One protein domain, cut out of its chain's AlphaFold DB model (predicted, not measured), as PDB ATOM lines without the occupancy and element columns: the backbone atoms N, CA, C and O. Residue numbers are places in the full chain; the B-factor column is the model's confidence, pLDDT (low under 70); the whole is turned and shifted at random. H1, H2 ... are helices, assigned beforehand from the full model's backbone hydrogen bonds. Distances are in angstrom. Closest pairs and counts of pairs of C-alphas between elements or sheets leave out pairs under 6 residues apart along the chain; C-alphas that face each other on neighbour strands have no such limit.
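Overview. This is residues 159 to 239 of the 270 residues of an uncharacterized protein of Sediminispirochaeta smaragdinae (strain DSM 11293 / JCM 15392 / SEBR 4228) (UniProt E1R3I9). The longest helix, H6, packs on the core helix H1 and sticks out with residues 232 to 239 as an arm; H2, H3, H4 and H5 pack round H1, mostly crossed. The printed part has 81 residues with six named helices, H1 to H6 in order, and is all helix. It is compact, with a radius of gyration of the C-alphas of 11.7 A, spanning 36 by 26 by 19 A.

Arrangement. Start at H6, residues 223 to 239: residues 223 to 230 alone touch residues 168 to 174 of the hub H1, residues 159 to 174, only just about perpendicular at 72 degrees; the closest C-alphas, Lys 227 and Ala 172, are 4.5 A apart. Residues 160 to 167 of H1 alone touch H5, residues 211 to 219, at a steep tilt of 56 degrees, the same way; closest are C-alphas 164 and 216, 5.0 A. Every O i to N i+4 pair is within hydrogen-bond range in H5 and H6, and 11 of 12 in H1.

Along the chain. Find C-alpha 159 at (-0.688, 16.866, 39.243); H1 runs 22.3 A from there. H2 is residues 177 to 180, H3 185 to 195, H4 199 to 208. H6, 24.6 A, ends at C-alpha 239 (23.135, 3.924, 37.752).

Size, cuts and confidence. The printed part has no cut, and its five links are tight. Look for pLDDT under 70 at residues 236, 238 and 239.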
ATOM      1  N   THR A 159       0.091  17.767  40.094       98.38
ATOM      2  CA  THR A 159      -0.688  16.866  39.243       98.38
ATOM      3  C   THR A 159      -0.320  17.029  37.770       98.38
ATOM      4  O   THR A 159      -0.082  16.027  37.092       98.38
ATOM      5  N   LEU A 160      -0.126  18.262  37.284       98.56
ATOM      6  CA  LEU A 160       0.332  18.496  35.910       98.56
ATOM      7  C   LEU A 160       1.695  17.840  35.639       98.56
ATOM      8  O   LEU A 160       1.881  17.239  34.582       98.56
ATOM      9  N   LYS A 161       2.641  17.898  36.588       98.12
ATOM     10  CA  LYS A 161       3.944  17.213  36.469       98.12
ATOM     11  C   LYS A 161       3.772  15.706  36.281       98.12
ATOM     12  O   LYS A 161       4.379  15.143  35.370       98.12
ATOM     13  N   LYS A 162       2.929  15.069  37.101       97.94
ATOM     14  CA  LYS A 162       2.631  13.629  37.000       97.94
ATOM     15  C   LYS A 162       2.004  13.293  35.647       97.94
ATOM     16  O   LYS A 162       2.459  12.373  34.971       97.94
ATOM     17  N   TYR A 163       1.011  14.069  35.213       98.44
ATOM     18  CA  TYR A 163       0.322  13.834  33.940       98.44
ATOM     19  C   TYR A 163       1.251  14.035  32.743       98.44
ATOM     20  O   TYR A 163       1.244  13.224  31.825       98.44
ATOM     21  N   LEU A 164       2.120  15.049  32.774       98.00
ATOM     22  CA  LEU A 164       3.137  15.260  31.743       98.00
ATOM     23  C   LEU A 164       4.141  14.111  31.660       98.00
ATOM     24  O   LEU A 164       4.549  13.749  30.559       98.00
ATOM     25  N   GLN A 165       4.551  13.531  32.789       96.88
ATOM     26  CA  GLN A 165       5.432  12.360  32.788       96.88
ATOM     27  C   GLN A 165       4.756  11.156  32.122       96.88
ATOM     28  O   GLN A 165       5.370  10.511  31.272       96.88
ATOM     29  N   LYS A 166       3.483  10.893  32.443       97.62
ATOM     30  CA  LYS A 166       2.702   9.820  31.809       97.62
ATOM     31  C   LYS A 166       2.494  10.077  30.313       97.62
ATOM     32  O   LYS A 166       2.759   9.188  29.510       97.62
ATOM     33  N   ALA A 167       2.142  11.308  29.933       98.06
ATOM     34  CA  ALA A 167       2.001  11.723  28.536       98.06
ATOM     35  C   ALA A 167       3.292  11.491  27.739       98.06
ATOM     36  O   ALA A 167       3.251  10.924  26.654       98.06
ATOM     37  N   LYS A 168       4.447  11.893  28.291       97.69
ATOM     38  CA  LYS A 168       5.766  11.687  27.672       97.69
ATOM     39  C   LYS A 168       6.075  10.211  27.472       97.69
ATOM     40  O   LYS A 168       6.514   9.828  26.394       97.69
ATOM     41  N   LEU A 169       5.841   9.397  28.498       96.25
ATOM     42  CA  LEU A 169       6.083   7.963  28.426       96.25
ATOM     43  C   LEU A 169       5.235   7.341  27.307       96.25
ATOM     44  O   LEU A 169       5.772   6.733  26.393       96.25
ATOM     45  N   VAL A 170       3.930   7.602  27.269       97.94
ATOM     46  CA  VAL A 170       3.077   7.077  26.190       97.94
ATOM     47  C   VAL A 170       3.472   7.647  24.818       97.94
ATOM     48  O   VAL A 170       3.586   6.902  23.842       97.94
ATOM     49  N   ALA A 171       3.792   8.941  24.730       97.94
ATOM     50  CA  ALA A 171       4.215   9.581  23.484       97.94
ATOM     51  C   ALA A 171       5.525   9.026  22.916       97.94
ATOM     52  O   ALA A 171       5.709   9.083  21.701       97.94
ATOM     53  N   ALA A 172       6.425   8.484  23.737       97.25
ATOM     54  CA  ALA A 172       7.638   7.837  23.246       97.25
ATOM     55  C   ALA A 172       7.316   6.594  22.388       97.25
ATOM     56  O   ALA A 172       7.983   6.349  21.378       97.25
ATOM     57  N   ALA A 173       6.245   5.863  22.724       97.19
ATOM     58  CA  ALA A 173       5.767   4.712  21.957       97.19
ATOM     59  C   ALA A 173       4.901   5.120  20.757       97.19
ATOM     60  O   ALA A 173       5.194   4.736  19.622       97.19
ATOM     61  N   ILE A 174       3.860   5.930  20.981       97.38
ATOM     62  CA  ILE A 174       2.791   6.157  19.983       97.38
ATOM     63  C   ILE A 174       2.864   7.527  19.299       97.38
ATOM     64  O   ILE A 174       2.254   7.755  18.260       97.38
ATOM     65  N   GLY A 175       3.683   8.436  19.825       97.50
ATOM     66  CA  GLY A 175       3.774   9.817  19.364       97.50
ATOM     67  C   GLY A 175       2.683  10.726  19.932       97.50
ATOM     68  O   GLY A 175       1.664  10.294  20.456       97.50
ATOM     69  N   LYS A 176       2.910  12.038  19.821       95.94
ATOM     70  CA  LYS A 176       2.042  13.061  20.419       95.94
ATOM     71  C   LYS A 176       0.619  13.073  19.854       95.94
ATOM     72  O   LYS A 176      -0.322  13.297  20.602       95.94
ATOM     73  N   ILE A 177       0.465  12.900  18.539       95.88
ATOM     74  CA  ILE A 177      -0.849  12.992  17.878       95.88
ATOM     75  C   ILE A 177      -1.782  11.899  18.414       95.88
ATOM     76  O   ILE A 177      -2.917  12.198  18.775       95.88
ATOM     77  N   ALA A 178      -1.263  10.679  18.562       97.06
ATOM     78  CA  ALA A 178      -2.006   9.529  19.063       97.06
ATOM     79  C   ALA A 178      -2.392   9.639  20.551       97.06
ATOM     80  O   ALA A 178      -3.298   8.945  20.990       97.06
ATOM     81  N   LEU A 179      -1.802  10.565  21.328       96.75
ATOM     82  CA  LEU A 179      -2.254  10.818  22.704       96.75
ATOM     83  C   LEU A 179      -3.709  11.293  22.786       96.75
ATOM     84  O   LEU A 179      -4.300  11.163  23.855       96.75
ATOM     85  N   LYS A 180      -4.244  11.880  21.702       95.19
ATOM     86  CA  LYS A 180      -5.627  12.372  21.639       95.19
ATOM     87  C   LYS A 180      -6.652  11.262  21.384       95.19
ATOM     88  O   LYS A 180      -7.795  11.422  21.785       95.19
ATOM     89  N   ASN A 181      -6.227  10.160  20.763       94.81
ATOM     90  CA  ASN A 181      -7.042   8.970  20.498       94.81
ATOM     91  C   ASN A 181      -6.257   7.716  20.933       94.81
ATOM     92  O   ASN A 181      -5.782   6.943  20.097       94.81
ATOM     93  N   PRO A 182      -5.982   7.567  22.241       93.25
ATOM     94  CA  PRO A 182      -5.056   6.546  22.729       93.25
ATOM     95  C   PRO A 182      -5.586   5.109  22.602       93.25
ATOM     96  O   PRO A 182      -4.799   4.173  22.674       93.25
ATOM     97  N   ASP A 183      -6.885   4.924  22.395       94.50
ATOM     98  CA  ASP A 183      -7.604   3.649  22.404       94.50
ATOM     99  C   ASP A 183      -7.528   2.841  21.094       94.50
ATOM    100  O   ASP A 183      -8.018   1.713  21.036       94.50
ATOM    101  N   GLU A 184      -6.869   3.351  20.053       96.00
ATOM    102  CA  GLU A 184      -6.668   2.597  18.811       96.00
ATOM    103  C   GLU A 184      -5.784   1.350  19.023       96.00
ATOM    104  O   GLU A 184      -4.732   1.408  19.663       96.00
ATOM    105  N   PHE A 185      -6.146   0.218  18.408       96.06
ATOM    106  CA  PHE A 185      -5.420  -1.058  18.544       96.06
ATOM    107  C   PHE A 185      -3.913  -0.951  18.239       96.06
ATOM    108  O   PHE A 185      -3.079  -1.553  18.921       96.06
ATOM    109  N   ILE A 186      -3.537  -0.136  17.246       97.19
ATOM    110  CA  ILE A 186      -2.132   0.089  16.882       97.19
ATOM    111  C   ILE A 186      -1.317   0.708  18.030       97.19
ATOM    112  O   ILE A 186      -0.122   0.432  18.161       97.19
ATOM    113  N   ASN A 187      -1.955   1.497  18.899       97.38
ATOM    114  CA  ASN A 187      -1.308   2.123  20.046       97.38
ATOM    115  C   ASN A 187      -0.976   1.094  21.131       97.38
ATOM    116  O   ASN A 187       0.135   1.131  21.658       97.38
ATOM    117  N   TYR A 188      -1.876   0.141  21.402       97.69
ATOM    118  CA  TYR A 188      -1.621  -0.971  22.330       97.69
ATOM    119  C   TYR A 188      -0.411  -1.789  21.894       97.69
ATOM    120  O   TYR A 188       0.514  -1.987  22.681       97.69
ATOM    121  N   LYS A 189      -0.371  -2.188  20.615       97.75
ATOM    122  CA  LYS A 189       0.769  -2.919  20.051       97.75
ATOM    123  C   LYS A 189       2.078  -2.146  20.232       97.75
ATOM    124  O   LYS A 189       3.027  -2.688  20.780       97.75
ATOM    125  N   ASN A 190       2.122  -0.869  19.844       97.00
ATOM    126  CA  ASN A 190       3.330  -0.042  19.966       97.00
ATOM    127  C   ASN A 190       3.798   0.143  21.422       97.00
ATOM    128  O   ASN A 190       4.995   0.258  21.681       97.00
ATOM    129  N   ILE A 191       2.861   0.203  22.372       97.31
ATOM    130  CA  ILE A 191       3.152   0.309  23.805       97.31
ATOM    131  C   ILE A 191       3.720  -1.007  24.340       97.31
ATOM    132  O   ILE A 191       4.743  -0.978  25.022       97.31
ATOM    133  N   ILE A 192       3.115  -2.147  23.996       96.94
ATOM    134  CA  ILE A 192       3.607  -3.478  24.383       96.94
ATOM    135  C   ILE A 192       4.979  -3.744  23.758       96.94
ATOM    136  O   ILE A 192       5.877  -4.196  24.461       96.94
ATOM    137  N   ASP A 193       5.177  -3.393  22.485       96.12
ATOM    138  CA  ASP A 193       6.459  -3.554  21.788       96.12
ATOM    139  C   ASP A 193       7.589  -2.775  22.499       96.12
ATOM    140  O   ASP A 193       8.717  -3.261  22.581       96.12
ATOM    141  N   LEU A 194       7.305  -1.578  23.038       94.31
ATOM    142  CA  LEU A 194       8.315  -0.742  23.704       94.31
ATOM    143  C   LEU A 194       8.494  -1.050  25.200       94.31
ATOM    144  O   LEU A 194       9.610  -0.960  25.710       94.31
ATOM    145  N   TYR A 195       7.411  -1.360  25.915       94.44
ATOM    146  CA  TYR A 195       7.398  -1.457  27.381       94.44
ATOM    147  C   TYR A 195       7.134  -2.865  27.921       94.44
ATOM    148  O   TYR A 195       7.197  -3.065  29.133       94.44
ATOM    149  N   GLY A 196       6.793  -3.827  27.064       96.19
ATOM    150  CA  GLY A 196       6.410  -5.184  27.457       96.19
ATOM    151  C   GLY A 196       5.076  -5.275  28.209       96.19
ATOM    152  O   GLY A 196       4.740  -6.338  28.721       96.19
ATOM    153  N   SER A 197       4.319  -4.178  28.320       96.38
ATOM    154  CA  SER A 197       3.020  -4.136  28.999       96.38
ATOM    155  C   SER A 197       2.153  -2.988  28.482       96.38
ATOM    156  O   SER A 197       2.673  -1.954  28.068       96.38
ATOM    157  N   GLU A 198       0.828  -3.141  28.552       97.06
ATOM    158  CA  GLU A 198      -0.144  -2.098  28.186       97.06
ATOM    159  C   GLU A 198      -0.417  -1.073  29.301       97.06
ATOM    160  O   GLU A 198      -1.042  -0.039  29.054       97.06
ATOM    161  N   GLY A 199       0.065  -1.334  30.524       97.06
ATOM    162  CA  GLY A 199      -0.208  -0.534  31.724       97.06
ATOM    163  C   GLY A 199      -0.056   0.981  31.524       97.06
ATOM    164  O   GLY A 199      -0.989   1.721  31.844       97.06
ATOM    165  N   PRO A 200       1.049   1.464  30.920       96.94
ATOM    166  CA  PRO A 200       1.205   2.868  30.555       96.94
ATOM    167  C   PRO A 200       0.048   3.493  29.772       96.94
ATOM    168  O   PRO A 200      -0.354   4.621  30.059       96.94
ATOM    169  N   LEU A 201      -0.474   2.776  28.774       97.25
ATOM    170  CA  LEU A 201      -1.542   3.268  27.913       97.25
ATOM    171  C   LEU A 201      -2.874   3.277  28.658       97.25
ATOM    172  O   LEU A 201      -3.586   4.275  28.610       97.25
ATOM    173  N   VAL A 202      -3.169   2.210  29.406       97.44
ATOM    174  CA  VAL A 202      -4.385   2.100  30.227       97.44
ATOM    175  C   VAL A 202      -4.456   3.224  31.264       97.44
ATOM    176  O   VAL A 202      -5.511   3.828  31.463       97.44
ATOM    177  N   GLU A 203      -3.338   3.552  31.916       97.12
ATOM    178  CA  GLU A 203      -3.267   4.697  32.828       97.12
ATOM    179  C   GLU A 203      -3.483   6.030  32.105       97.12
ATOM    180  O   GLU A 203      -4.207   6.895  32.603       97.12
ATOM    181  N   TRP A 204      -2.881   6.204  30.927       98.06
ATOM    182  CA  TRP A 204      -3.041   7.427  30.149       98.06
ATOM    183  C   TRP A 204      -4.475   7.635  29.662       98.06
ATOM    184  O   TRP A 204      -4.975   8.750  29.775       98.06
ATOM    185  N   ILE A 205      -5.161   6.584  29.201       97.38
ATOM    186  CA  ILE A 205      -6.577   6.641  28.799       97.38
ATOM    187  C   ILE A 205      -7.434   7.206  29.940       97.38
ATOM    188  O   ILE A 205      -8.246   8.107  29.722       97.38
ATOM    189  N   LYS A 206      -7.203   6.748  31.179       96.81
ATOM    190  CA  LYS A 206      -7.906   7.262  32.367       96.81
ATOM    191  C   LYS A 206      -7.621   8.749  32.591       96.81
ATOM    192  O   LYS A 206      -8.546   9.523  32.818       96.81
ATOM    193  N   ILE A 207      -6.356   9.159  32.495       96.38
ATOM    194  CA  ILE A 207      -5.908  10.539  32.741       96.38
ATOM    195  C   ILE A 207      -6.407  11.515  31.666       96.38
ATOM    196  O   ILE A 207      -6.868  12.611  31.996       96.38
ATOM    197  N   TYR A 208      -6.299  11.135  30.391       96.31
ATOM    198  CA  TYR A 208      -6.577  12.000  29.244       96.31
ATOM    199  C   TYR A 208      -8.033  12.474  29.193       96.31
ATOM    200  O   TYR A 208      -8.292  13.580  28.731       96.31
ATOM    201  N   SER A 209      -8.960  11.687  29.745       93.56
ATOM    202  CA  SER A 209     -10.374  12.061  29.872       93.56
ATOM    203  C   SER A 209     -10.616  13.340  30.693       93.56
ATOM    204  O   SER A 209     -11.686  13.941  30.605       93.56
ATOM    205  N   SER A 210      -9.632  13.779  31.485       97.31
ATOM    206  CA  SER A 210      -9.705  15.016  32.263       97.31
ATOM    207  C   SER A 210      -9.172  16.231  31.483       97.31
ATOM    208  O   SER A 210      -8.205  16.101  30.727       97.31
ATOM    209  N   PRO A 211      -9.681  17.456  31.742       97.94
ATOM    210  CA  PRO A 211      -9.144  18.676  31.128       97.94
ATOM    211  C   PRO A 211      -7.636  18.863  31.354       97.94
ATOM    212  O   PRO A 211      -6.904  19.266  30.452       97.94
ATOM    213  N   LEU A 212      -7.132  18.517  32.542       98.31
ATOM    214  CA  LEU A 212      -5.701  18.597  32.837       98.31
ATOM    215  C   LEU A 212      -4.883  17.561  32.043       98.31
ATOM    216  O   LEU A 212      -3.746  17.838  31.656       98.31
ATOM    217  N   GLY A 213      -5.465  16.391  31.762       98.25
ATOM    218  CA  GLY A 213      -4.907  15.392  30.849       98.25
ATOM    219  C   GLY A 213      -4.799  15.915  29.414       98.25
ATOM    220  O   GLY A 213      -3.746  15.769  28.791       98.25
ATOM    221  N   GLU A 214      -5.825  16.613  28.916       97.81
ATOM    222  CA  GLU A 214      -5.776  17.285  27.609       97.81
ATOM    223  C   GLU A 214      -4.655  18.334  27.542       97.81
ATOM    224  O   GLU A 214      -3.892  18.372  26.568       97.81
ATOM    225  N   LEU A 215      -4.505  19.155  28.588       98.44
ATOM    226  CA  LEU A 215      -3.416  20.129  28.683       98.44
ATOM    227  C   LEU A 215      -2.043  19.444  28.686       98.44
ATOM    228  O   LEU A 215      -1.135  19.878  27.972       98.44
ATOM    229  N   ALA A 216      -1.885  18.356  29.446       98.44
ATOM    230  CA  ALA A 216      -0.651  17.579  29.467       98.44
ATOM    231  C   ALA A 216      -0.325  17.001  28.077       98.44
ATOM    232  O   ALA A 216       0.819  17.096  27.629       98.44
ATOM    233  N   ALA A 217      -1.325  16.486  27.355       98.06
ATOM    234  CA  ALA A 217      -1.174  16.016  25.977       98.06
ATOM    235  C   ALA A 217      -0.736  17.149  25.034       98.06
ATOM    236  O   ALA A 217       0.156  16.978  24.199       98.06
ATOM    237  N   TRP A 218      -1.330  18.337  25.187       97.81
ATOM    238  CA  TRP A 218      -0.997  19.508  24.380       97.81
ATOM    239  C   TRP A 218       0.436  19.988  24.629       97.81
ATOM    240  O   TRP A 218       1.165  20.262  23.674       97.81
ATOM    241  N   LEU A 219       0.871  20.020  25.888       97.94
ATOM    242  CA  LEU A 219       2.222  20.401  26.313       97.94
ATOM    243  C   LEU A 219       3.274  19.300  26.078       97.94
ATOM    244  O   LEU A 219       4.477  19.584  26.128       97.94
ATOM    245  N   CYS A 220       2.854  18.062  25.804       97.44
ATOM    246  CA  CYS A 220       3.735  16.915  25.585       97.44
ATOM    247  C   CYS A 220       4.700  17.152  24.407       97.44
ATOM    248  O   CYS A 220       4.296  17.719  23.380       97.44
ATOM    249  N   PRO A 221       5.980  16.753  24.533       96.19
ATOM    250  CA  PRO A 221       6.938  16.820  23.434       96.19
ATOM    251  C   PRO A 221       6.590  15.877  22.277       96.19
ATOM    252  O   PRO A 221       5.681  15.050  22.371       96.19
ATOM    253  N   GLY A 222       7.322  16.019  21.168       95.62
ATOM    254  CA  GLY A 222       7.262  15.069  20.056       95.62
ATOM    255  C   GLY A 222       7.827  13.695  20.435       95.62
ATOM    256  O   GLY A 222       8.509  13.558  21.447       95.62
ATOM    257  N   LYS A 223       7.563  12.681  19.597       95.81
ATOM    258  CA  LYS A 223       7.927  11.273  19.854       95.81
ATOM    259  C   LYS A 223       9.411  11.091  20.186       95.81
ATOM    260  O   LYS A 223       9.737  10.466  21.187       95.81
ATOM    261  N   GLU A 224      10.297  11.664  19.378       94.94
ATOM    262  CA  GLU A 224      11.745  11.481  19.550       94.94
ATOM    263  C   GLU A 224      12.297  12.222  20.779       94.94
ATOM    264  O   GLU A 224      13.077  11.652  21.535       94.94
ATOM    265  N   GLU A 225      11.830  13.445  21.065       94.00
ATOM    266  CA  GLU A 225      12.173  14.149  22.317       94.00
ATOM    267  C   GLU A 225      11.673  13.355  23.541       94.00
ATOM    268  O   GLU A 225      12.407  13.191  24.513       94.00
ATOM    269  N   ALA A 226      10.467  12.780  23.470       94.56
ATOM    270  CA  ALA A 226       9.916  11.941  24.533       94.56
ATOM    271  C   ALA A 226      10.719  10.643  24.753       94.56
ATOM    272  O   ALA A 226      10.980  10.263  25.895       94.56
ATOM    273  N   LYS A 227      11.148   9.976  23.672       93.06
ATOM    274  CA  LYS A 227      12.031   8.800  23.742       93.06
ATOM    275  C   LYS A 227      13.375   9.139  24.375       93.06
ATOM    276  O   LYS A 227      13.845   8.385  25.222       93.06
ATOM    277  N   ASN A 228      13.976  10.266  23.997       91.19
ATOM    278  CA  ASN A 228      15.257  10.694  24.555       91.19
ATOM    279  C   ASN A 228      15.150  10.949  26.066       91.19
ATOM    280  O   ASN A 228      15.975  10.439  26.825       91.19
ATOM    281  N   ASP A 229      14.095  11.641  26.512       86.75
ATOM    282  CA  ASP A 229      13.799  11.836  27.939       86.75
ATOM    283  C   ASP A 229      13.679  10.485  28.677       86.75
ATOM    284  O   ASP A 229      14.244  10.301  29.761       86.75
ATOM    285  N   PHE A 230      12.983   9.514  28.075       81.56
ATOM    286  CA  PHE A 230      12.813   8.176  28.640       81.56
ATOM    287  C   PHE A 230      14.142   7.407  28.758       81.56
ATOM    288  O   PHE A 230      14.464   6.890  29.831       81.56
ATOM    289  N   VAL A 231      14.951   7.362  27.693       80.19
ATOM    290  CA  VAL A 231      16.260   6.677  27.688       80.19
ATOM    291  C   VAL A 231      17.203   7.281  28.731       80.19
ATOM    292  O   VAL A 231      17.928   6.557  29.412       80.19
ATOM    293  N   ILE A 232      17.185   8.604  28.896       70.06
ATOM    294  CA  ILE A 232      17.996   9.274  29.917       70.06
ATOM    295  C   ILE A 232      17.528   8.862  31.318       70.06
ATOM    296  O   ILE A 232      18.354   8.466  32.140       70.06
ATOM    297  N   SER A 233      16.218   8.883  31.583       73.69
ATOM    298  CA  SER A 233      15.685   8.502  32.897       73.69
ATOM    299  C   SER A 233      16.004   7.052  33.284       73.69
ATOM    300  O   SER A 233      16.437   6.802  34.405       73.69
ATOM    301  N   THR A 234      15.889   6.103  32.349       75.50
ATOM    302  CA  THR A 234      16.194   4.681  32.600       75.50
ATOM    303  C   THR A 234      17.679   4.442  32.872       75.50
ATOM    304  O   THR A 234      18.016   3.680  33.777       75.50
ATOM    305  N   ARG A 235      18.577   5.144  32.162       71.38
ATOM    306  CA  ARG A 235      20.029   5.105  32.415       71.38
ATOM    307  C   ARG A 235      20.420   5.698  33.768       71.38
ATOM    308  O   ARG A 235      21.374   5.228  34.381       71.38
ATOM    309  N   ILE A 236      19.734   6.746  34.223       68.25
ATOM    310  CA  ILE A 236      19.988   7.334  35.544       68.25
ATOM    311  C   ILE A 236      19.513   6.374  36.638       68.25
ATOM    312  O   ILE A 236      20.269   6.102  37.565       68.25
ATOM    313  N   SER A 237      18.312   5.803  36.503       72.19
ATOM    314  CA  SER A 237      17.777   4.836  37.470       72.19
ATOM    315  C   SER A 237      18.639   3.578  37.585       72.19
ATOM    316  O   SER A 237      18.870   3.103  38.694       72.19
ATOM    317  N   SER A 238      19.178   3.062  36.472       67.44
ATOM    318  CA  SER A 238      20.081   1.904  36.509       67.44
ATOM    319  C   SER A 238      21.439   2.216  37.146       67.44
ATOM    320  O   SER A 238      22.025   1.339  37.773       67.44
ATOM    321  N   LYS A 239      21.922   3.464  37.051       67.75
ATOM    322  CA  LYS A 239      23.135   3.924  37.752       67.75
ATOM    323  C   LYS A 239      22.896   4.218  39.238       67.75
ATOM    324  O   LYS A 239      23.789   3.980  40.042       67.75
TER     325      LYS A 239